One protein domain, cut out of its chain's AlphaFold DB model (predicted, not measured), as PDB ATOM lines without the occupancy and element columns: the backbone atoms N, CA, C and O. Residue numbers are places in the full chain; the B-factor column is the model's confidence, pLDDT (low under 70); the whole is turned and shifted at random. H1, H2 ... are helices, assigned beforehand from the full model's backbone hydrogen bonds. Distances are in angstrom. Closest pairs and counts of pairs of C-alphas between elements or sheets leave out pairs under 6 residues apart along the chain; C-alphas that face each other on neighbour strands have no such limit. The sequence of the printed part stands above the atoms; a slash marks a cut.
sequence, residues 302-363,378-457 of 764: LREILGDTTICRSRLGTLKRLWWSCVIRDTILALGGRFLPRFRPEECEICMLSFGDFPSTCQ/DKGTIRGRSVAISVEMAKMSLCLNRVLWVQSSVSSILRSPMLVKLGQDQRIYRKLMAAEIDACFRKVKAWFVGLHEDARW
ATOM      1  N   LEU A 302     222.891 203.695 195.069       73.62
ATOM      2  CA  LEU A 302     222.611 203.730 196.507       73.62
ATOM      3  C   LEU A 302     223.631 202.923 197.342       73.62
ATOM      4  O   LEU A 302     223.758 203.177 198.538       73.62
ATOM      5  N   ARG A 303     224.335 201.937 196.757       70.75
ATOM      6  CA  ARG A 303     225.302 201.100 197.490       70.75
ATOM      7  C   ARG A 303     226.594 201.858 197.762       70.75
ATOM      8  O   ARG A 303     227.089 201.790 198.882       70.75
ATOM      9  N   GLU A 304     227.090 202.600 196.776       70.88
ATOM     10  CA  GLU A 304     228.230 203.506 196.939       70.88
ATOM     11  C   GLU A 304     227.898 204.605 197.966       70.88
ATOM     12  O   GLU A 304     228.612 204.782 198.953       70.88
ATOM     13  N   ILE A 305     226.725 205.232 197.822       67.12
ATOM     14  CA  ILE A 305     226.203 206.272 198.726       67.12
ATOM     15  C   ILE A 305     226.063 205.805 200.187       67.12
ATOM     16  O   ILE A 305     226.211 206.608 201.104       67.12
ATOM     17  N   LEU A 306     225.772 204.524 200.436       69.25
ATOM     18  CA  LEU A 306     225.680 203.974 201.797       69.25
ATOM     19  C   LEU A 306     227.050 203.737 202.458       69.25
ATOM     20  O   LEU A 306     227.102 203.615 203.682       69.25
ATOM     21  N   GLY A 307     228.132 203.664 201.676       65.69
ATOM     22  CA  GLY A 307     229.506 203.587 202.181       65.69
ATOM     23  C   GLY A 307     230.140 204.955 202.464       65.69
ATOM     24  O   GLY A 307     231.125 205.028 203.199       65.69
ATOM     25  N   ASP A 308     229.581 206.032 201.911       70.12
ATOM     26  CA  ASP A 308     230.110 207.390 202.040       70.12
ATOM     27  C   ASP A 308     229.607 208.091 203.316       70.12
ATOM     28  O   ASP A 308     228.424 208.396 203.489       70.12
ATOM     29  N   THR A 309     230.540 208.388 204.221       66.44
ATOM     30  CA  THR A 309     230.266 209.073 205.496       66.44
ATOM     31  C   THR A 309     230.091 210.590 205.366       66.44
ATOM     32  O   THR A 309     229.678 211.231 206.332       66.44
ATOM     33  N   THR A 310     230.369 211.177 204.198       67.56
ATOM     34  CA  THR A 310     230.279 212.629 203.965       67.56
ATOM     35  C   THR A 310     228.862 213.107 203.618       67.56
ATOM     36  O   THR A 310     228.565 214.301 203.691       67.56
ATOM     37  N   ILE A 311     227.952 212.190 203.266       70.56
ATOM     38  CA  ILE A 311     226.630 212.534 202.736       70.56
ATOM     39  C   ILE A 311     225.661 212.960 203.848       70.56
ATOM     40  O   ILE A 311     225.413 212.251 204.825       70.56
ATOM     41  N   CYS A 312     225.012 214.114 203.653       72.38
ATOM     42  CA  CYS A 312     223.997 214.625 204.571       72.38
ATOM     43  C   CYS A 312     222.840 213.626 204.786       72.38
ATOM     44  O   CYS A 312     222.150 213.219 203.844       72.38
ATOM     45  N   ARG A 313     222.553 213.316 206.059       70.94
ATOM     46  CA  ARG A 313     221.509 212.372 206.509       70.94
ATOM     47  C   ARG A 313     220.125 212.630 205.892       70.94
ATOM     48  O   ARG A 313     219.397 211.681 205.610       70.94
ATOM     49  N   SER A 314     219.774 213.894 205.633       68.31
ATOM     50  CA  SER A 314     218.509 214.282 204.985       68.31
ATOM     51  C   SER A 314     218.414 213.807 203.523       68.31
ATOM     52  O   SER A 314     217.373 213.304 203.081       68.31
ATOM     53  N   ARG A 315     219.528 213.892 202.779       75.06
ATOM     54  CA  ARG A 315     219.631 213.409 201.393       75.06
ATOM     55  C   ARG A 315     219.565 211.884 201.353       75.06
ATOM     56  O   ARG A 315     218.766 211.340 200.594       75.06
ATOM     57  N   LEU A 316     220.309 211.210 202.234       77.69
ATOM     58  CA  LEU A 316     220.291 209.748 202.356       77.69
ATOM     59  C   LEU A 316     218.886 209.210 202.674       77.69
ATOM     60  O   LEU A 316     218.408 208.297 202.001       77.69
ATOM     61  N   GLY A 317     218.188 209.808 203.647       77.69
ATOM     62  CA  GLY A 317     216.808 209.437 203.966       77.69
ATOM     63  C   GLY A 317     215.869 209.604 202.767       77.69
ATOM     64  O   GLY A 317     215.024 208.751 202.511       77.69
ATOM     65  N   THR A 318     216.047 210.666 201.975       79.00
ATOM     66  CA  THR A 318     215.225 210.919 200.779       79.00
ATOM     67  C   THR A 318     215.459 209.881 199.681       79.00
ATOM     68  O   THR A 318     214.489 209.368 199.123       79.00
ATOM     69  N   LEU A 319     216.714 209.492 199.436       80.75
ATOM     70  CA  LEU A 319     217.055 208.426 198.489       80.75
ATOM     71  C   LEU A 319     216.506 207.060 198.934       80.75
ATOM     72  O   LEU A 319     215.904 206.356 198.127       80.75
ATOM     73  N   LYS A 320     216.613 206.712 200.225       83.50
ATOM     74  CA  LYS A 320     216.011 205.484 200.776       83.50
ATOM     75  C   LYS A 320     214.489 205.454 200.630       83.50
ATOM     76  O   LYS A 320     213.938 204.425 200.243       83.50
ATOM     77  N   ARG A 321     213.796 206.559 200.932       85.56
ATOM     78  CA  ARG A 321     212.331 206.653 200.786       85.56
ATOM     79  C   ARG A 321     211.914 206.485 199.323       85.56
ATOM     80  O   ARG A 321     210.983 205.731 199.048       85.56
ATOM     81  N   LEU A 322     212.630 207.111 198.387       85.62
ATOM     82  CA  LEU A 322     212.398 206.960 196.947       85.62
ATOM     83  C   LEU A 322     212.650 205.517 196.464       85.62
ATOM     84  O   LEU A 322     211.788 204.947 195.795       85.62
ATOM     85  N   TRP A 323     213.769 204.900 196.867       86.88
ATOM     86  CA  TRP A 323     214.083 203.493 196.586       86.88
ATOM     87  C   TRP A 323     212.946 202.565 197.028       86.88
ATOM     88  O   TRP A 323     212.390 201.822 196.217       86.88
ATOM     89  N   TRP A 324     212.540 202.650 198.298       87.75
ATOM     90  CA  TRP A 324     211.486 201.793 198.838       87.75
ATOM     91  C   TRP A 324     210.111 202.072 198.232       87.75
ATOM     92  O   TRP A 324     209.362 201.126 198.007       87.75
ATOM     93  N   SER A 325     209.798 203.319 197.870       88.38
ATOM     94  CA  SER A 325     208.561 203.642 197.141       88.38
ATOM     95  C   SER A 325     208.519 202.963 195.764       88.38
ATOM     96  O   SER A 325     207.470 202.459 195.355       88.38
ATOM     97  N   CYS A 326     209.661 202.858 195.073       87.69
ATOM     98  CA  CYS A 326     209.775 202.080 193.838       87.69
ATOM     99  C   CYS A 326     209.674 200.565 194.068       87.69
ATOM    100  O   CYS A 326     208.933 199.917 193.334       87.69
ATOM    101  N   VAL A 327     210.326 199.998 195.092       87.19
ATOM    102  CA  VAL A 327     210.199 198.561 195.435       87.19
ATOM    103  C   VAL A 327     208.748 198.189 195.768       87.19
ATOM    104  O   VAL A 327     208.234 197.182 195.273       87.19
ATOM    105  N   ILE A 328     208.064 199.019 196.564       87.25
ATOM    106  CA  ILE A 328     206.642 198.860 196.895       87.25
ATOM    107  C   ILE A 328     205.804 198.881 195.614       87.25
ATOM    108  O   ILE A 328     204.998 197.980 195.378       87.25
ATOM    109  N   ARG A 329     206.003 199.885 194.752       86.44
ATOM    110  CA  ARG A 329     205.180 200.050 193.551       86.44
ATOM    111  C   ARG A 329     205.423 198.967 192.500       86.44
ATOM    112  O   ARG A 329     204.452 198.492 191.921       86.44
ATOM    113  N   ASP A 330     206.666 198.550 192.283       87.81
ATOM    114  CA  ASP A 330     207.022 197.428 191.405       87.81
ATOM    115  C   ASP A 330     206.351 196.125 191.873       87.81
ATOM    116  O   ASP A 330     205.673 195.454 191.095       87.81
ATOM    117  N   THR A 331     206.426 195.835 193.176       86.25
ATOM    118  CA  THR A 331     205.788 194.656 193.787       86.25
ATOM    119  C   THR A 331     204.259 194.690 193.650       86.25
ATOM    120  O   THR A 331     203.640 193.683 193.310       86.25
ATOM    121  N   ILE A 332     203.634 195.852 193.866       83.25
ATOM    122  CA  ILE A 332     202.182 196.035 193.723       83.25
ATOM    123  C   ILE A 332     201.732 195.910 192.257       83.25
ATOM    124  O   ILE A 332     200.713 195.275 191.987       83.25
ATOM    125  N   LEU A 333     202.483 196.462 191.298       80.62
ATOM    126  CA  LEU A 333     202.174 196.312 189.870       80.62
ATOM    127  C   LEU A 333     202.319 194.854 189.405       80.62
ATOM    128  O   LEU A 333     201.509 194.387 188.604       80.62
ATOM    129  N   ALA A 334     203.298 194.121 189.941       81.94
ATOM    130  CA  ALA A 334     203.474 192.697 189.675       81.94
ATOM    131  C   ALA A 334     202.306 191.838 190.210       81.94
ATOM    132  O   ALA A 334     201.906 190.888 189.543       81.94
ATOM    133  N   LEU A 335     201.675 192.203 191.340       75.75
ATOM    134  CA  LEU A 335     200.448 191.535 191.820       75.75
ATOM    135  C   LEU A 335     199.257 191.682 190.859       75.75
ATOM    136  O   LEU A 335     198.404 190.797 190.795       75.75
ATOM    137  N   GLY A 336     199.181 192.799 190.131       61.00
ATOM    138  CA  GLY A 336     198.086 193.104 189.208       61.00
ATOM    139  C   GLY A 336     198.216 192.500 187.808       61.00
ATOM    140  O   GLY A 336     197.289 192.631 187.007       61.00
ATOM    141  N   GLY A 337     199.342 191.861 187.477       59.31
ATOM    142  CA  GLY A 337     199.656 191.444 186.109       59.31
ATOM    143  C   GLY A 337     200.388 190.108 186.002       59.31
ATOM    144  O   GLY A 337     200.670 189.433 186.983       59.31
ATOM    145  N   ARG A 338     200.728 189.716 184.768       54.94
ATOM    146  CA  ARG A 338     201.568 188.532 184.482       54.94
ATOM    147  C   ARG A 338     203.069 188.869 184.518       54.94
ATOM    148  O   ARG A 338     203.846 188.274 183.773       54.94
ATOM    149  N   PHE A 339     203.462 189.860 185.315       65.44
ATOM    150  CA  PHE A 339     204.817 190.406 185.336       65.44
ATOM    151  C   PHE A 339     205.552 189.987 186.610       65.44
ATOM    152  O   PHE A 339     204.987 189.985 187.699       65.44
ATOM    153  N   LEU A 340     206.822 189.632 186.451       75.94
ATOM    154  CA  LEU A 340     207.757 189.396 187.549       75.94
ATOM    155  C   LEU A 340     208.256 190.740 188.095       75.94
ATOM    156  O   LEU A 340     208.594 191.575 187.257       75.94
ATOM    157  N   PRO A 341     208.365 190.950 189.423       82.06
ATOM    158  CA  PRO A 341     209.007 192.143 189.977       82.06
ATOM    159  C   PRO A 341     210.385 192.390 189.349       82.06
ATOM    160  O   PRO A 341     211.165 191.453 189.164       82.06
ATOM    161  N   ARG A 342     210.679 193.646 189.008       84.38
ATOM    162  CA  ARG A 342     211.966 194.068 188.438       84.38
ATOM    163  C   ARG A 342     213.079 194.007 189.471       84.38
ATOM    164  O   ARG A 342     214.188 193.616 189.120       84.38
ATOM    165  N   PHE A 343     212.782 194.381 190.715       84.31
ATOM    166  CA  PHE A 343     213.728 194.226 191.814       84.31
ATOM    167  C   PHE A 343     213.824 192.754 192.207       84.31
ATOM    168  O   PHE A 343     212.812 192.116 192.532       84.31
ATOM    169  N   ARG A 344     215.045 192.217 192.215       80.94
ATOM    170  CA  ARG A 344     215.301 190.888 192.780       80.94
ATOM    171  C   ARG A 344     215.245 190.936 194.314       80.94
ATOM    172  O   ARG A 344     215.618 191.963 194.885       80.94
ATOM    173  N   PRO A 345     214.861 189.849 195.010       76.19
ATOM    174  CA  PRO A 345     214.900 189.796 196.472       76.19
ATOM    175  C   PRO A 345     216.260 190.220 197.048       76.19
ATOM    176  O   PRO A 345     216.312 190.997 197.995       76.19
ATOM    177  N   GLU A 346     217.352 189.791 196.411       75.88
ATOM    178  CA  GLU A 346     218.741 190.059 196.806       75.88
ATOM    179  C   GLU A 346     219.164 191.526 196.566       75.88
ATOM    180  O   GLU A 346     220.144 192.014 197.131       75.88
ATOM    181  N   GLU A 347     218.430 192.260 195.725       72.88
ATOM    182  CA  GLU A 347     218.625 193.696 195.490       72.88
ATOM    183  C   GLU A 347     217.833 194.545 196.497       72.88
ATOM    184  O   GLU A 347     218.230 195.669 196.791       72.88
ATOM    185  N   CYS A 348     216.756 194.015 197.081       71.88
ATOM    186  CA  CYS A 348     215.935 194.721 198.070       71.88
ATOM    187  C   CYS A 348     216.569 194.792 199.475       71.88
ATOM    188  O   CYS A 348     216.177 195.640 200.274       71.88
ATOM    189  N   GLU A 349     217.538 193.930 199.796       66.12
ATOM    190  CA  GLU A 349     218.105 193.797 201.153       66.12
ATOM    191  C   GLU A 349     219.170 194.861 201.511       66.12
ATOM    192  O   GLU A 349     219.694 194.859 202.622       66.12
ATOM    193  N   ILE A 350     219.465 195.810 200.610       63.56
ATOM    194  CA  ILE A 350     220.580 196.774 200.727       63.56
ATOM    195  C   ILE A 350     220.491 197.667 201.984       63.56
ATOM    196  O   ILE A 350     221.508 197.929 202.621       63.56
ATOM    197  N   CYS A 351     219.300 198.153 202.350       75.75
ATOM    198  CA  CYS A 351     219.063 198.855 203.619       75.75
ATOM    199  C   CYS A 351     217.558 198.959 203.903       75.75
ATOM    200  O   CYS A 351     216.816 199.499 203.083       75.75
ATOM    201  N   MET A 352     217.091 198.492 205.066       85.81
ATOM    202  CA  MET A 352     215.678 198.599 205.452       85.81
ATOM    203  C   MET A 352     215.298 200.044 205.819       85.81
ATOM    204  O   MET A 352     216.032 200.723 206.537       85.81
ATOM    205  N   LEU A 353     214.125 200.495 205.365       84.00
ATOM    206  CA  LEU A 353     213.564 201.800 205.729       84.00
ATOM    207  C   LEU A 353     213.243 201.882 207.231       84.00
ATOM    208  O   LEU A 353     212.620 200.976 207.788       84.00
ATOM    209  N   SER A 354     213.624 202.986 207.874       85.25
ATOM    210  CA  SER A 354     213.443 203.231 209.309       85.25
ATOM    211  C   SER A 354     212.768 204.578 209.593       85.25
ATOM    212  O   SER A 354     212.775 205.478 208.756       85.25
ATOM    213  N   PHE A 355     212.238 204.760 210.809       81.44
ATOM    214  CA  PHE A 355     211.669 206.042 211.256       81.44
ATOM    215  C   PHE A 355     212.676 207.202 211.156       81.44
ATOM    216  O   PHE A 355     212.305 208.311 210.788       81.44
ATOM    217  N   GLY A 356     213.962 206.938 211.419       75.75
ATOM    218  CA  GLY A 356     215.037 207.934 211.354       75.75
ATOM    219  C   GLY A 356     215.457 208.346 209.937       75.75
ATOM    220  O   GLY A 356     216.328 209.207 209.804       75.75
ATOM    221  N   ASP A 357     214.864 207.745 208.900       78.50
ATOM    222  CA  ASP A 357     215.005 208.167 207.502       78.50
ATOM    223  C   ASP A 357     213.948 209.219 207.101       78.50
ATOM    224  O   ASP A 357     213.964 209.699 205.966       78.50
ATOM    225  N   PHE A 358     213.040 209.604 208.010       78.50
ATOM    226  CA  PHE A 358     212.035 210.658 207.821       78.50
ATOM    227  C   PHE A 358     212.397 211.915 208.644       78.50
ATOM    228  O   PHE A 358     212.917 211.790 209.752       78.50
ATOM    229  N   PRO A 359     212.150 213.139 208.133       65.81
ATOM    230  CA  PRO A 359     212.558 214.376 208.808       65.81
ATOM    231  C   PRO A 359     211.740 214.657 210.081       65.81
ATOM    232  O   PRO A 359     210.511 214.637 210.039       65.81
ATOM    233  N   SER A 360     212.426 214.961 211.188       52.56
ATOM    234  CA  SER A 360     211.881 214.953 212.560       52.56
ATOM    235  C   SER A 360     210.943 216.105 212.935       52.56
ATOM    236  O   SER A 360     210.115 215.945 213.826       52.56
ATOM    237  N   THR A 361     211.084 217.263 212.288       48.34
ATOM    238  CA  THR A 361     210.350 218.496 212.614       48.34
ATOM    239  C   THR A 361     209.949 219.235 211.346       48.34
ATOM    240  O   THR A 361     210.789 219.495 210.485       48.34
ATOM    241  N   CYS A 362     208.688 219.655 211.273       40.56
ATOM    242  CA  CYS A 362     208.280 220.817 210.489       40.56
ATOM    243  C   CYS A 362     207.785 221.881 211.472       40.56
ATOM    244  O   CYS A 362     206.590 221.965 211.730       40.56
ATOM    245  N   GLN A 363     208.701 222.684 212.020       33.34
ATOM    246  CA  GLN A 363     208.336 224.056 212.358       33.34
ATOM    247  C   GLN A 363     208.598 224.904 211.109       33.34
ATOM    248  O   GLN A 363     209.760 225.036 210.716       33.34
ATOM    249  N   ASP A 378     206.156 211.738 217.169       45.72
ATOM    250  CA  ASP A 378     205.808 210.886 218.307       45.72
ATOM    251  C   ASP A 378     204.875 209.744 217.867       45.72
ATOM    252  O   ASP A 378     204.129 209.864 216.882       45.72
ATOM    253  N   LYS A 379     204.941 208.615 218.575       44.81
ATOM    254  CA  LYS A 379     204.069 207.456 218.340       44.81
ATOM    255  C   LYS A 379     202.615 207.855 218.594       44.81
ATOM    256  O   LYS A 379     202.327 208.645 219.485       44.81
ATOM    257  N   GLY A 380     201.689 207.355 217.780       51.50
ATOM    258  CA  GLY A 380     200.280 207.761 217.837       51.50
ATOM    259  C   GLY A 380     199.899 209.009 217.026       51.50
ATOM    260  O   GLY A 380     198.716 209.144 216.702       51.50
ATOM    261  N   THR A 381     200.838 209.879 216.622       65.19
ATOM    262  CA  THR A 381     200.550 211.055 215.763       65.19
ATOM    263  C   THR A 381     200.191 210.657 214.322       65.19
ATOM    264  O   THR A 381     200.615 209.605 213.846       65.19
ATOM    265  N   ILE A 382     199.470 211.509 213.572       62.38
ATOM    266  CA  ILE A 382     199.113 211.256 212.151       62.38
ATOM    267  C   ILE A 382     200.359 210.913 211.321       62.38
ATOM    268  O   ILE A 382     200.400 209.901 210.621       62.38
ATOM    269  N   ARG A 383     201.413 211.720 211.471       63.69
ATOM    270  CA  ARG A 383     202.701 211.539 210.793       63.69
ATOM    271  C   ARG A 383     203.421 210.272 211.262       63.69
ATOM    272  O   ARG A 383     203.932 209.533 210.425       63.69
ATOM    273  N   GLY A 384     203.409 209.974 212.564       68.00
ATOM    274  CA  GLY A 384     203.920 208.713 213.114       68.00
ATOM    275  C   GLY A 384     203.237 207.483 212.504       68.00
ATOM    276  O   GLY A 384     203.920 206.542 212.096       68.00
ATOM    277  N   ARG A 385     201.907 207.530 212.331       72.69
ATOM    278  CA  ARG A 385     201.116 206.485 211.656       72.69
ATOM    279  C   ARG A 385     201.506 206.334 210.187       72.69
ATOM    280  O   ARG A 385     201.794 205.219 209.763       72.69
ATOM    281  N   SER A 386     201.587 207.423 209.423       71.12
ATOM    282  CA  SER A 386     202.000 207.397 208.007       71.12
ATOM    283  C   SER A 386     203.422 206.852 207.801       71.12
ATOM    284  O   SER A 386     203.664 206.047 206.894       71.12
ATOM    285  N   VAL A 387     204.361 207.206 208.686       78.75
ATOM    286  CA  VAL A 387     205.725 206.648 208.699       78.75
ATOM    287  C   VAL A 387     205.702 205.150 209.012       78.75
ATOM    288  O   VAL A 387     206.312 204.369 208.278       78.75
ATOM    289  N   ALA A 388     204.966 204.728 210.047       80.69
ATOM    290  CA  ALA A 388     204.821 203.316 210.397       80.69
ATOM    291  C   ALA A 388     204.223 202.506 209.232       80.69
ATOM    292  O   ALA A 388     204.779 201.479 208.850       80.69
ATOM    293  N   ILE A 389     203.151 203.000 208.604       82.19
ATOM    294  CA  ILE A 389     202.515 202.374 207.435       82.19
ATOM    295  C   ILE A 389     203.512 202.223 206.279       82.19
ATOM    296  O   ILE A 389     203.594 201.150 205.684       82.19
ATOM    297  N   SER A 390     204.309 203.256 205.991       81.44
ATOM    298  CA  SER A 390     205.319 203.230 204.922       81.44
ATOM    299  C   SER A 390     206.409 202.179 205.175       81.44
ATOM    300  O   SER A 390     206.761 201.407 204.280       81.44
ATOM    301  N   VAL A 391     206.923 202.111 206.409       85.38
ATOM    302  CA  VAL A 391     207.932 201.124 206.831       85.38
ATOM    303  C   VAL A 391     207.370 199.700 206.777       85.38
ATOM    304  O   VAL A 391     208.037 198.788 206.285       85.38
ATOM    305  N   GLU A 392     206.136 199.491 207.234       88.25
ATOM    306  CA  GLU A 392     205.495 198.175 207.202       88.25
ATOM    307  C   GLU A 392     205.121 197.734 205.777       88.25
ATOM    308  O   GLU A 392     205.291 196.563 205.439       88.25
ATOM    309  N   MET A 393     204.726 198.660 204.894       87.31
ATOM    310  CA  MET A 393     204.493 198.367 203.474       87.31
ATOM    311  C   MET A 393     205.787 197.947 202.763       87.31
ATOM    312  O   MET A 393     205.768 197.024 201.945       87.31
ATOM    313  N   ALA A 394     206.925 198.562 203.101       88.12
ATOM    314  CA  ALA A 394     208.239 198.166 202.593       88.12
ATOM    315  C   ALA A 394     208.611 196.728 203.019       88.12
ATOM    316  O   ALA A 394     208.955 195.903 202.168       88.12
ATOM    317  N   LYS A 395     208.448 196.382 204.308       89.94
ATOM    318  CA  LYS A 395     208.673 195.011 204.821       89.94
ATOM    319  C   LYS A 395     207.748 193.989 204.157       89.94
ATOM    320  O   LYS A 395     208.177 192.888 203.799       89.94
ATOM    321  N   MET A 396     206.483 194.356 203.963       89.00
ATOM    322  CA  MET A 396     205.509 193.496 203.304       89.00
ATOM    323  C   MET A 396     205.822 193.300 201.820       89.00
ATOM    324  O   MET A 396     205.687 192.193 201.301       89.00
ATOM    325  N   SER A 397     206.312 194.341 201.145       88.25
ATOM    326  CA  SER A 397     206.732 194.262 199.745       88.25
ATOM    327  C   SER A 397     207.925 193.325 199.560       88.25
ATOM    328  O   SER A 397     207.921 192.545 198.616       88.25
ATOM    329  N   LEU A 398     208.881 193.280 200.497       88.44
ATOM    330  CA  LEU A 398     209.951 192.270 200.488       88.44
ATOM    331  C   LEU A 398     209.389 190.836 200.567       88.44
ATOM    332  O   LEU A 398     209.807 189.952 199.816       88.44
ATOM    333  N   CYS A 399     208.398 190.605 201.435       88.56
ATOM    334  CA  CYS A 399     207.738 189.303 201.555       88.56
ATOM    335  C   CYS A 399     206.963 188.932 200.277       88.56
ATOM    336  O   CYS A 399     207.118 187.825 199.761       88.56
ATOM    337  N   LEU A 400     206.162 189.858 199.746       86.44
ATOM    338  CA  LEU A 400     205.384 189.702 198.512       86.44
ATOM    339  C   LEU A 400     206.261 189.479 197.278       86.44
ATOM    340  O   LEU A 400     205.952 188.616 196.462       86.44
ATOM    341  N   ASN A 401     207.369 190.211 197.159       88.38
ATOM    342  CA  ASN A 401     208.340 190.049 196.085       88.38
ATOM    343  C   ASN A 401     208.866 188.601 196.068       88.38
ATOM    344  O   ASN A 401     208.755 187.923 195.044       88.38
ATOM    345  N   ARG A 402     209.284 188.054 197.223       85.69
ATOM    346  CA  ARG A 402     209.700 186.642 197.312       85.69
ATOM    347  C   ARG A 402     208.566 185.664 196.977       85.69
ATOM    348  O   ARG A 402     208.833 184.672 196.302       85.69
ATOM    349  N   VAL A 403     207.322 185.930 197.394       85.19
ATOM    350  CA  VAL A 403     206.147 185.114 197.012       85.19
ATOM    351  C   VAL A 403     205.987 185.061 195.488       85.19
ATOM    352  O   VAL A 403     205.890 183.969 194.926       85.19
ATOM    353  N   LEU A 404     206.008 186.214 194.816       83.19
ATOM    354  CA  LEU A 404     205.843 186.325 193.363       83.19
ATOM    355  C   LEU A 404     206.961 185.603 192.598       83.19
ATOM    356  O   LEU A 404     206.685 184.871 191.645       83.19
ATOM    357  N   TRP A 405     208.212 185.741 193.048       81.50
ATOM    358  CA  TRP A 405     209.339 185.007 192.471       81.50
ATOM    359  C   TRP A 405     209.175 183.489 192.615       81.50
ATOM    360  O   TRP A 405     209.274 182.785 191.611       81.50
ATOM    361  N   VAL A 406     208.827 182.983 193.806       76.44
ATOM    362  CA  VAL A 406     208.563 181.547 194.045       76.44
ATOM    363  C   VAL A 406     207.456 181.019 193.118       76.44
ATOM    364  O   VAL A 406     207.627 179.970 192.495       76.44
ATOM    365  N   GLN A 407     206.356 181.759 192.932       70.44
ATOM    366  CA  GLN A 407     205.296 181.381 191.982       70.44
ATOM    367  C   GLN A 407     205.777 181.350 190.522       70.44
ATOM    368  O   GLN A 407     205.407 180.453 189.762       70.44
ATOM    369  N   SER A 408     206.603 182.318 190.116       67.38
ATOM    370  CA  SER A 408     207.141 182.370 188.753       67.38
ATOM    371  C   SER A 408     208.070 181.189 188.455       67.38
ATOM    372  O   SER A 408     207.982 180.600 187.376       67.38
ATOM    373  N   SER A 409     208.890 180.784 189.434       64.62
ATOM    374  CA  SER A 409     209.784 179.631 189.346       64.62
ATOM    375  C   SER A 409     208.985 178.352 189.137       64.62
ATOM    376  O   SER A 409     209.291 177.599 188.216       64.62
ATOM    377  N   VAL A 410     207.893 178.159 189.889       59.09
ATOM    378  CA  VAL A 410     206.939 177.057 189.664       59.09
ATOM    379  C   VAL A 410     206.409 177.088 188.228       59.09
ATOM    380  O   VAL A 410     206.549 176.108 187.503       59.09
ATOM    381  N   SER A 411     205.860 178.217 187.776       57.50
ATOM    382  CA  SER A 411     205.250 178.321 186.441       57.50
ATOM    383  C   SER A 411     206.257 178.191 185.282       57.50
ATOM    384  O   SER A 411     205.875 177.808 184.175       57.50
ATOM    385  N   SER A 412     207.537 178.492 185.517       55.44
ATOM    386  CA  SER A 412     208.643 178.303 184.567       55.44
ATOM    387  C   SER A 412     209.103 176.841 184.517       55.44
ATOM    388  O   SER A 412     209.157 176.239 183.444       55.44
ATOM    389  N   ILE A 413     209.334 176.227 185.684       56.25
ATOM    390  CA  ILE A 413     209.711 174.812 185.835       56.25
ATOM    391  C   ILE A 413     208.644 173.899 185.215       56.25
ATOM    392  O   ILE A 413     208.982 173.005 184.438       56.25
ATOM    393  N   LEU A 414     207.361 174.167 185.480       50.88
ATOM    394  CA  LEU A 414     206.227 173.417 184.920       50.88
ATOM    395  C   LEU A 414     206.106 173.524 183.392       50.88
ATOM    396  O   LEU A 414     205.516 172.646 182.768       50.88
ATOM    397  N   ARG A 415     206.672 174.570 182.776       53.53
ATOM    398  CA  ARG A 415     206.687 174.757 181.317       53.53
ATOM    399  C   ARG A 415     207.902 174.130 180.625       53.53
ATOM    400  O   ARG A 415     207.948 174.137 179.398       53.53
ATOM    401  N   SER A 416     208.864 173.571 181.365       52.59
ATOM    402  CA  SER A 416     210.046 172.918 180.786       52.59
ATOM    403  C   SER A 416     209.722 171.508 180.260       52.59
ATOM    404  O   SER A 416     209.474 170.603 181.064       52.59
ATOM    405  N   PRO A 417     209.812 171.240 178.936       52.94
ATOM    406  CA  PRO A 417     209.526 169.910 178.375       52.94
ATOM    407  C   PRO A 417     210.499 168.819 178.849       52.94
ATOM    408  O   PRO A 417     210.232 167.629 178.690       52.94
ATOM    409  N   MET A 418     211.647 169.222 179.401       55.22
ATOM    410  CA  MET A 418     212.706 168.328 179.860       55.22
ATOM    411  C   MET A 418     212.371 167.704 181.223       55.22
ATOM    412  O   MET A 418     212.502 166.493 181.383       55.22
ATOM    413  N   LEU A 419     211.856 168.491 182.176       53.94
ATOM    414  CA  LEU A 419     211.496 168.011 183.521       53.94
ATOM    415  C   LEU A 419     210.181 167.215 183.549       53.94
ATOM    416  O   LEU A 419     209.974 166.382 184.432       53.94
ATOM    417  N   VAL A 420     209.319 167.388 182.543       55.62
ATOM    418  CA  VAL A 420     208.138 166.530 182.340       55.62
ATOM    419  C   VAL A 420     208.540 165.067 182.080       55.62
ATOM    420  O   VAL A 420     207.795 164.161 182.443       55.62
ATOM    421  N   LYS A 421     209.734 164.814 181.516       53.38
ATOM    422  CA  LYS A 421     210.219 163.458 181.191       53.38
ATOM    423  C   LYS A 421     210.907 162.721 182.349       53.38
ATOM    424  O   LYS A 421     210.996 161.498 182.288       53.38
ATOM    425  N   LEU A 422     211.365 163.408 183.402       51.72
ATOM    426  CA  LEU A 422     211.996 162.782 184.577       51.72
ATOM    427  C   LEU A 422     211.026 162.715 185.769       51.72
ATOM    428  O   LEU A 422     211.014 163.566 186.656       51.72
ATOM    429  N   GLY A 423     210.207 161.660 185.803       54.59
ATOM    430  CA  GLY A 423     209.153 161.487 186.814       54.59
ATOM    431  C   GLY A 423     209.627 161.280 188.263       54.59
ATOM    432  O   GLY A 423     208.824 161.432 189.183       54.59
ATOM    433  N   GLN A 424     210.904 160.951 188.498       50.06
ATOM    434  CA  GLN A 424     211.449 160.787 189.856       50.06
ATOM    435  C   GLN A 424     211.816 162.135 190.503       50.06
ATOM    436  O   GLN A 424     211.444 162.376 191.655       50.06
ATOM    437  N   ASP A 425     212.429 163.053 189.749       55.56
ATOM    438  CA  ASP A 425     212.853 164.366 190.261       55.56
ATOM    439  C   ASP A 425     211.664 165.249 190.669       55.56
ATOM    440  O   ASP A 425     211.744 166.018 191.630       55.56
ATOM    441  N   GLN A 426     210.513 165.094 190.004       57.84
ATOM    442  CA  GLN A 426     209.299 165.868 190.294       57.84
ATOM    443  C   GLN A 426     208.844 165.771 191.759       57.84
ATOM    444  O   GLN A 426     208.297 166.739 192.290       57.84
ATOM    445  N   ARG A 427     209.084 164.645 192.451       60.59
ATOM    446  CA  ARG A 427     208.750 164.506 193.884       60.59
ATOM    447  C   ARG A 427     209.676 165.327 194.782       60.59
ATOM    448  O   ARG A 427     209.215 165.874 195.782       60.59
ATOM    449  N   ILE A 428     210.957 165.427 194.424       60.72
ATOM    450  CA  ILE A 428     211.950 166.226 195.151       60.72
ATOM    451  C   ILE A 428     211.632 167.710 194.956       60.72
ATOM    452  O   ILE A 428     211.491 168.435 195.941       60.72
ATOM    453  N   TYR A 429     211.385 168.134 193.711       61.19
ATOM    454  CA  TYR A 429     210.939 169.496 193.415       61.19
ATOM    455  C   TYR A 429     209.639 169.856 194.148       61.19
ATOM    456  O   TYR A 429     209.586 170.908 194.773       61.19
ATOM    457  N   ARG A 430     208.619 168.981 194.185       63.25
ATOM    458  CA  ARG A 430     207.388 169.230 194.969       63.25
ATOM    459  C   ARG A 430     207.665 169.473 196.455       63.25
ATOM    460  O   ARG A 430     207.123 170.425 197.009       63.25
ATOM    461  N   LYS A 431     208.517 168.661 197.091       66.44
ATOM    462  CA  LYS A 431     208.874 168.828 198.513       66.44
ATOM    463  C   LYS A 431     209.639 170.127 198.777       66.44
ATOM    464  O   LYS A 431     209.329 170.819 199.742       66.44
ATOM    465  N   LEU A 432     210.591 170.476 197.909       66.19
ATOM    466  CA  LEU A 432     211.316 171.746 197.985       66.19
ATOM    467  C   LEU A 432     210.360 172.938 197.816       66.19
ATOM    468  O   LEU A 432     210.372 173.845 198.643       66.19
ATOM    469  N   MET A 433     209.464 172.896 196.824       69.56
ATOM    470  CA  MET A 433     208.482 173.962 196.600       69.56
ATOM    471  C   MET A 433     207.494 174.118 197.763       69.56
ATOM    472  O   MET A 433     207.197 175.245 198.151       69.56
ATOM    473  N   ALA A 434     206.999 173.023 198.350       72.56
ATOM    474  CA  ALA A 434     206.153 173.079 199.546       72.56
ATOM    475  C   ALA A 434     206.893 173.727 200.731       72.56
ATOM    476  O   ALA A 434     206.349 174.619 201.384       72.56
ATOM    477  N   ALA A 435     208.159 173.357 200.956       76.81
ATOM    478  CA  ALA A 435     208.990 173.962 201.996       76.81
ATOM    479  C   ALA A 435     209.242 175.466 201.762       76.81
ATOM    480  O   ALA A 435     209.214 176.242 202.720       76.81
ATOM    481  N   GLU A 436     209.435 175.905 200.511       78.62
ATOM    482  CA  GLU A 436     209.542 177.330 200.163       78.62
ATOM    483  C   GLU A 436     208.219 178.087 200.362       78.62
ATOM    484  O   GLU A 436     208.220 179.178 200.935       78.62
ATOM    485  N   ILE A 437     207.085 177.507 199.955       79.56
ATOM    486  CA  ILE A 437     205.744 178.080 200.161       79.56
ATOM    487  C   ILE A 437     205.468 178.273 201.657       79.56
ATOM    488  O   ILE A 437     205.030 179.350 202.065       79.56
ATOM    489  N   ASP A 438     205.782 177.283 202.496       81.75
ATOM    490  CA  ASP A 438     205.616 177.391 203.948       81.75
ATOM    491  C   ASP A 438     206.670 178.290 204.618       81.75
ATOM    492  O   ASP A 438     206.389 178.908 205.648       81.75
ATOM    493  N   ALA A 439     207.871 178.444 204.049       85.69
ATOM    494  CA  ALA A 439     208.832 179.456 204.492       85.69
ATOM    495  C   ALA A 439     208.316 180.880 204.208       85.69
ATOM    496  O   ALA A 439     208.329 181.729 205.102       85.69
ATOM    497  N   CYS A 440     207.791 181.127 203.005       86.88
ATOM    498  CA  CYS A 440     207.146 182.387 202.640       86.88
ATOM    499  C   CYS A 440     205.907 182.663 203.504       86.88
ATOM    500  O   CYS A 440     205.776 183.761 204.044       86.88
ATOM    501  N   PHE A 441     205.039 181.667 203.720       88.62
ATOM    502  CA  PHE A 441     203.878 181.802 204.605       88.62
ATOM    503  C   PHE A 441     204.286 182.129 206.048       88.62
ATOM    504  O   PHE A 441     203.689 183.015 206.662       88.62
ATOM    505  N   ARG A 442     205.328 181.479 206.590       89.94
ATOM    506  CA  ARG A 442     205.870 181.807 207.920       89.94
ATOM    507  C   ARG A 442     206.385 183.244 207.994       89.94
ATOM    508  O   ARG A 442     206.051 183.920 208.961       89.94
ATOM    509  N   LYS A 443     207.122 183.731 206.985       89.56
ATOM    510  CA  LYS A 443     207.586 185.133 206.927       89.56
ATOM    511  C   LYS A 443     206.415 186.125 206.884       89.56
ATOM    512  O   LYS A 443     206.362 187.026 207.714       89.56
ATOM    513  N   VAL A 444     205.439 185.911 205.996       90.88
ATOM    514  CA  VAL A 444     204.233 186.756 205.869       90.88
ATOM    515  C   VAL A 444     203.407 186.764 207.165       90.88
ATOM    516  O   VAL A 444     202.959 187.822 207.605       90.88
ATOM    517  N   LYS A 445     203.238 185.607 207.822       91.81
ATOM    518  CA  LYS A 445     202.543 185.506 209.116       91.81
ATOM    519  C   LYS A 445     203.322 186.193 210.244       91.81
ATOM    520  O   LYS A 445     202.711 186.892 211.046       91.81
ATOM    521  N   ALA A 446     204.639 186.001 210.316       92.25
ATOM    522  CA  ALA A 446     205.488 186.628 211.330       92.25
ATOM    523  C   ALA A 446     205.466 188.158 211.211       92.25
ATOM    524  O   ALA A 446     205.306 188.836 212.221       92.25
ATOM    525  N   TRP A 447     205.529 188.689 209.985       93.69
ATOM    526  CA  TRP A 447     205.353 190.118 209.726       93.69
ATOM    527  C   TRP A 447     203.987 190.631 210.212       93.69
ATOM    528  O   TRP A 447     203.935 191.614 210.940       93.69
ATOM    529  N   PHE A 448     202.890 189.937 209.894       91.56
ATOM    530  CA  PHE A 448     201.546 190.365 210.304       91.56
ATOM    531  C   PHE A 448     201.331 190.342 211.827       91.56
ATOM    532  O   PHE A 448     200.656 191.216 212.366       91.56
ATOM    533  N   VAL A 449     201.920 189.374 212.539       90.56
ATOM    534  CA  VAL A 449     201.897 189.328 214.015       90.56
ATOM    535  C   VAL A 449     202.795 190.416 214.619       90.56
ATOM    536  O   VAL A 449     202.417 191.051 215.600       90.56
ATOM    537  N   GLY A 450     203.957 190.669 214.013       89.56
ATOM    538  CA  GLY A 450     204.902 191.719 214.405       89.56
ATOM    539  C   GLY A 450     204.557 193.127 213.904       89.56
ATOM    540  O   GLY A 450     205.389 194.023 214.034       89.56
ATOM    541  N   LEU A 451     203.371 193.333 213.322       88.75
ATOM    542  CA  LEU A 451     202.965 194.608 212.731       88.75
ATOM    543  C   LEU A 451     202.920 195.709 213.799       88.75
ATOM    544  O   LEU A 451     202.306 195.514 214.853       88.75
ATOM    545  N   HIS A 452     203.536 196.863 213.522       86.38
ATOM    546  CA  HIS A 452     203.567 198.014 214.432       86.38
ATOM    547  C   HIS A 452     202.149 198.471 214.809       86.38
ATOM    548  O   HIS A 452     201.264 198.494 213.956       86.38
ATOM    549  N   GLU A 453     201.927 198.863 216.065       84.19
ATOM    550  CA  GLU A 453     200.596 199.209 216.597       84.19
ATOM    551  C   GLU A 453     199.923 200.324 215.789       84.19
ATOM    552  O   GLU A 453     198.819 200.131 215.283       84.19
ATOM    553  N   ASP A 454     200.648 201.416 215.518       80.50
ATOM    554  CA  ASP A 454     200.183 202.507 214.650       80.50
ATOM    555  C   ASP A 454     199.824 202.094 213.206       80.50
ATOM    556  O   ASP A 454     199.168 202.869 212.506       80.50
ATOM    557  N   ALA A 455     200.217 200.901 212.749       81.31
ATOM    558  CA  ALA A 455     199.914 200.364 211.419       81.31
ATOM    559  C   ALA A 455     198.790 199.301 211.418       81.31
ATOM    560  O   ALA A 455     198.413 198.814 210.349       81.31
ATOM    561  N   ARG A 456     198.224 198.936 212.580       86.19
ATOM    562  CA  ARG A 456     197.130 197.951 212.691       86.19
ATOM    563  C   ARG A 456     195.771 198.570 212.338       86.19
ATOM    564  O   ARG A 456     195.483 199.709 212.693       86.19
ATOM    565  N   TRP A 457     194.911 197.793 211.672       84.31
ATOM    566  CA  TRP A 457     193.499 198.135 211.437       84.31
ATOM    567  C   TRP A 457     192.580 197.395 212.415       84.31
ATOM    568  O   TRP A 457     192.519 196.161 212.385       84.31
TER     569      TRP A 457
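AT A GLANCE: This is residues 302 to 363 and 378 to 457 of the 764 residues of the protein "Fungal_trans domain-containing protein" of Exophiala oligosperma (UniProt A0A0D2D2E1). A long helical hairpin, H4 and H5, makes the long axis, and a third long helix, H2, crosses H4 at a slant on the side away from H5. The small helix H3 packs on H4, and the small helix H1 is joined to the first end of H2; residues 415 to 425, at the turn of the long hairpin, stick out. The printed part has 142 residues, with five named helices in the order H1, H2, H3, H4, H5 and no named strand; its class is all helix. It is loose, with a radius of gyration of the C-alphas of 18.9 A, and elongated, spanning 68 by 37 by 25 A.

IN THESE COORDINATES: H1 is residues 302 to 307 and begins at C-alpha 302, at (222.611, 203.730, 196.507). H2 is residues 313 to 335, 33.1 A from first to last C-alpha. H3 is residues 345 to 348. H4, the longest, is residues 382 to 413, 46.2 A long, with C-alpha 382 at (199.113, 211.256, 212.151). H5 is residues 425 to 449, 36.2 A long, and ends at C-alpha 449, at (201.897, 189.328, 214.015).

HOW THE PARTS SIT: H4 is the hub and touches H2, H3 and H5. H4 and H5 form a hairpin at a shallow tilt of 6 degrees, opposite ways; their closest C-alphas, of Cys 399 and Val 444, are 6.1 A apart, and H4 touches H5 with residues 395 to 410 alone. With residues 393 to 404 alone H4 touches H2, at a steep tilt of 45 degrees, the same way; their closest C-alphas, of Ile 328 and Ser 397, are 5.4 A apart. H3 touches H4, the closest C-alphas, of Pro 345 and Arg 402, being 6.1 A apart. H1 and H2, a hairpin, only just touch, with 3 pairs of C-alphas within 8 A; the closest are those of Leu 302 and Leu 319, 7.5 A apart. Their tilt of 36 degrees is only just steep. H2 and H5 are apart. The helix packing is only just mostly crossed, with 1 of 3 touching pairs that have a tilt at a shallow one. In H2, H4 and H5 every O i to N i+4 pair is within hydrogen-bond range; in H1 it is 1 of 2, and H3 is too short for such a pair.

THE WHOLE: The two C-alphas farthest apart, of Gln 363 and Lys 421, are 68.2 A apart. Residues 364 to 377 are not printed, and C-alphas 363 and 378 are 14.7 A apart across this cut. The link from H4 to H5 is long, with 11 residues. The mean pLDDT of the printed part is 74.0; residues under 70 include 359 to 363, 378 to 384 and 408 to 433.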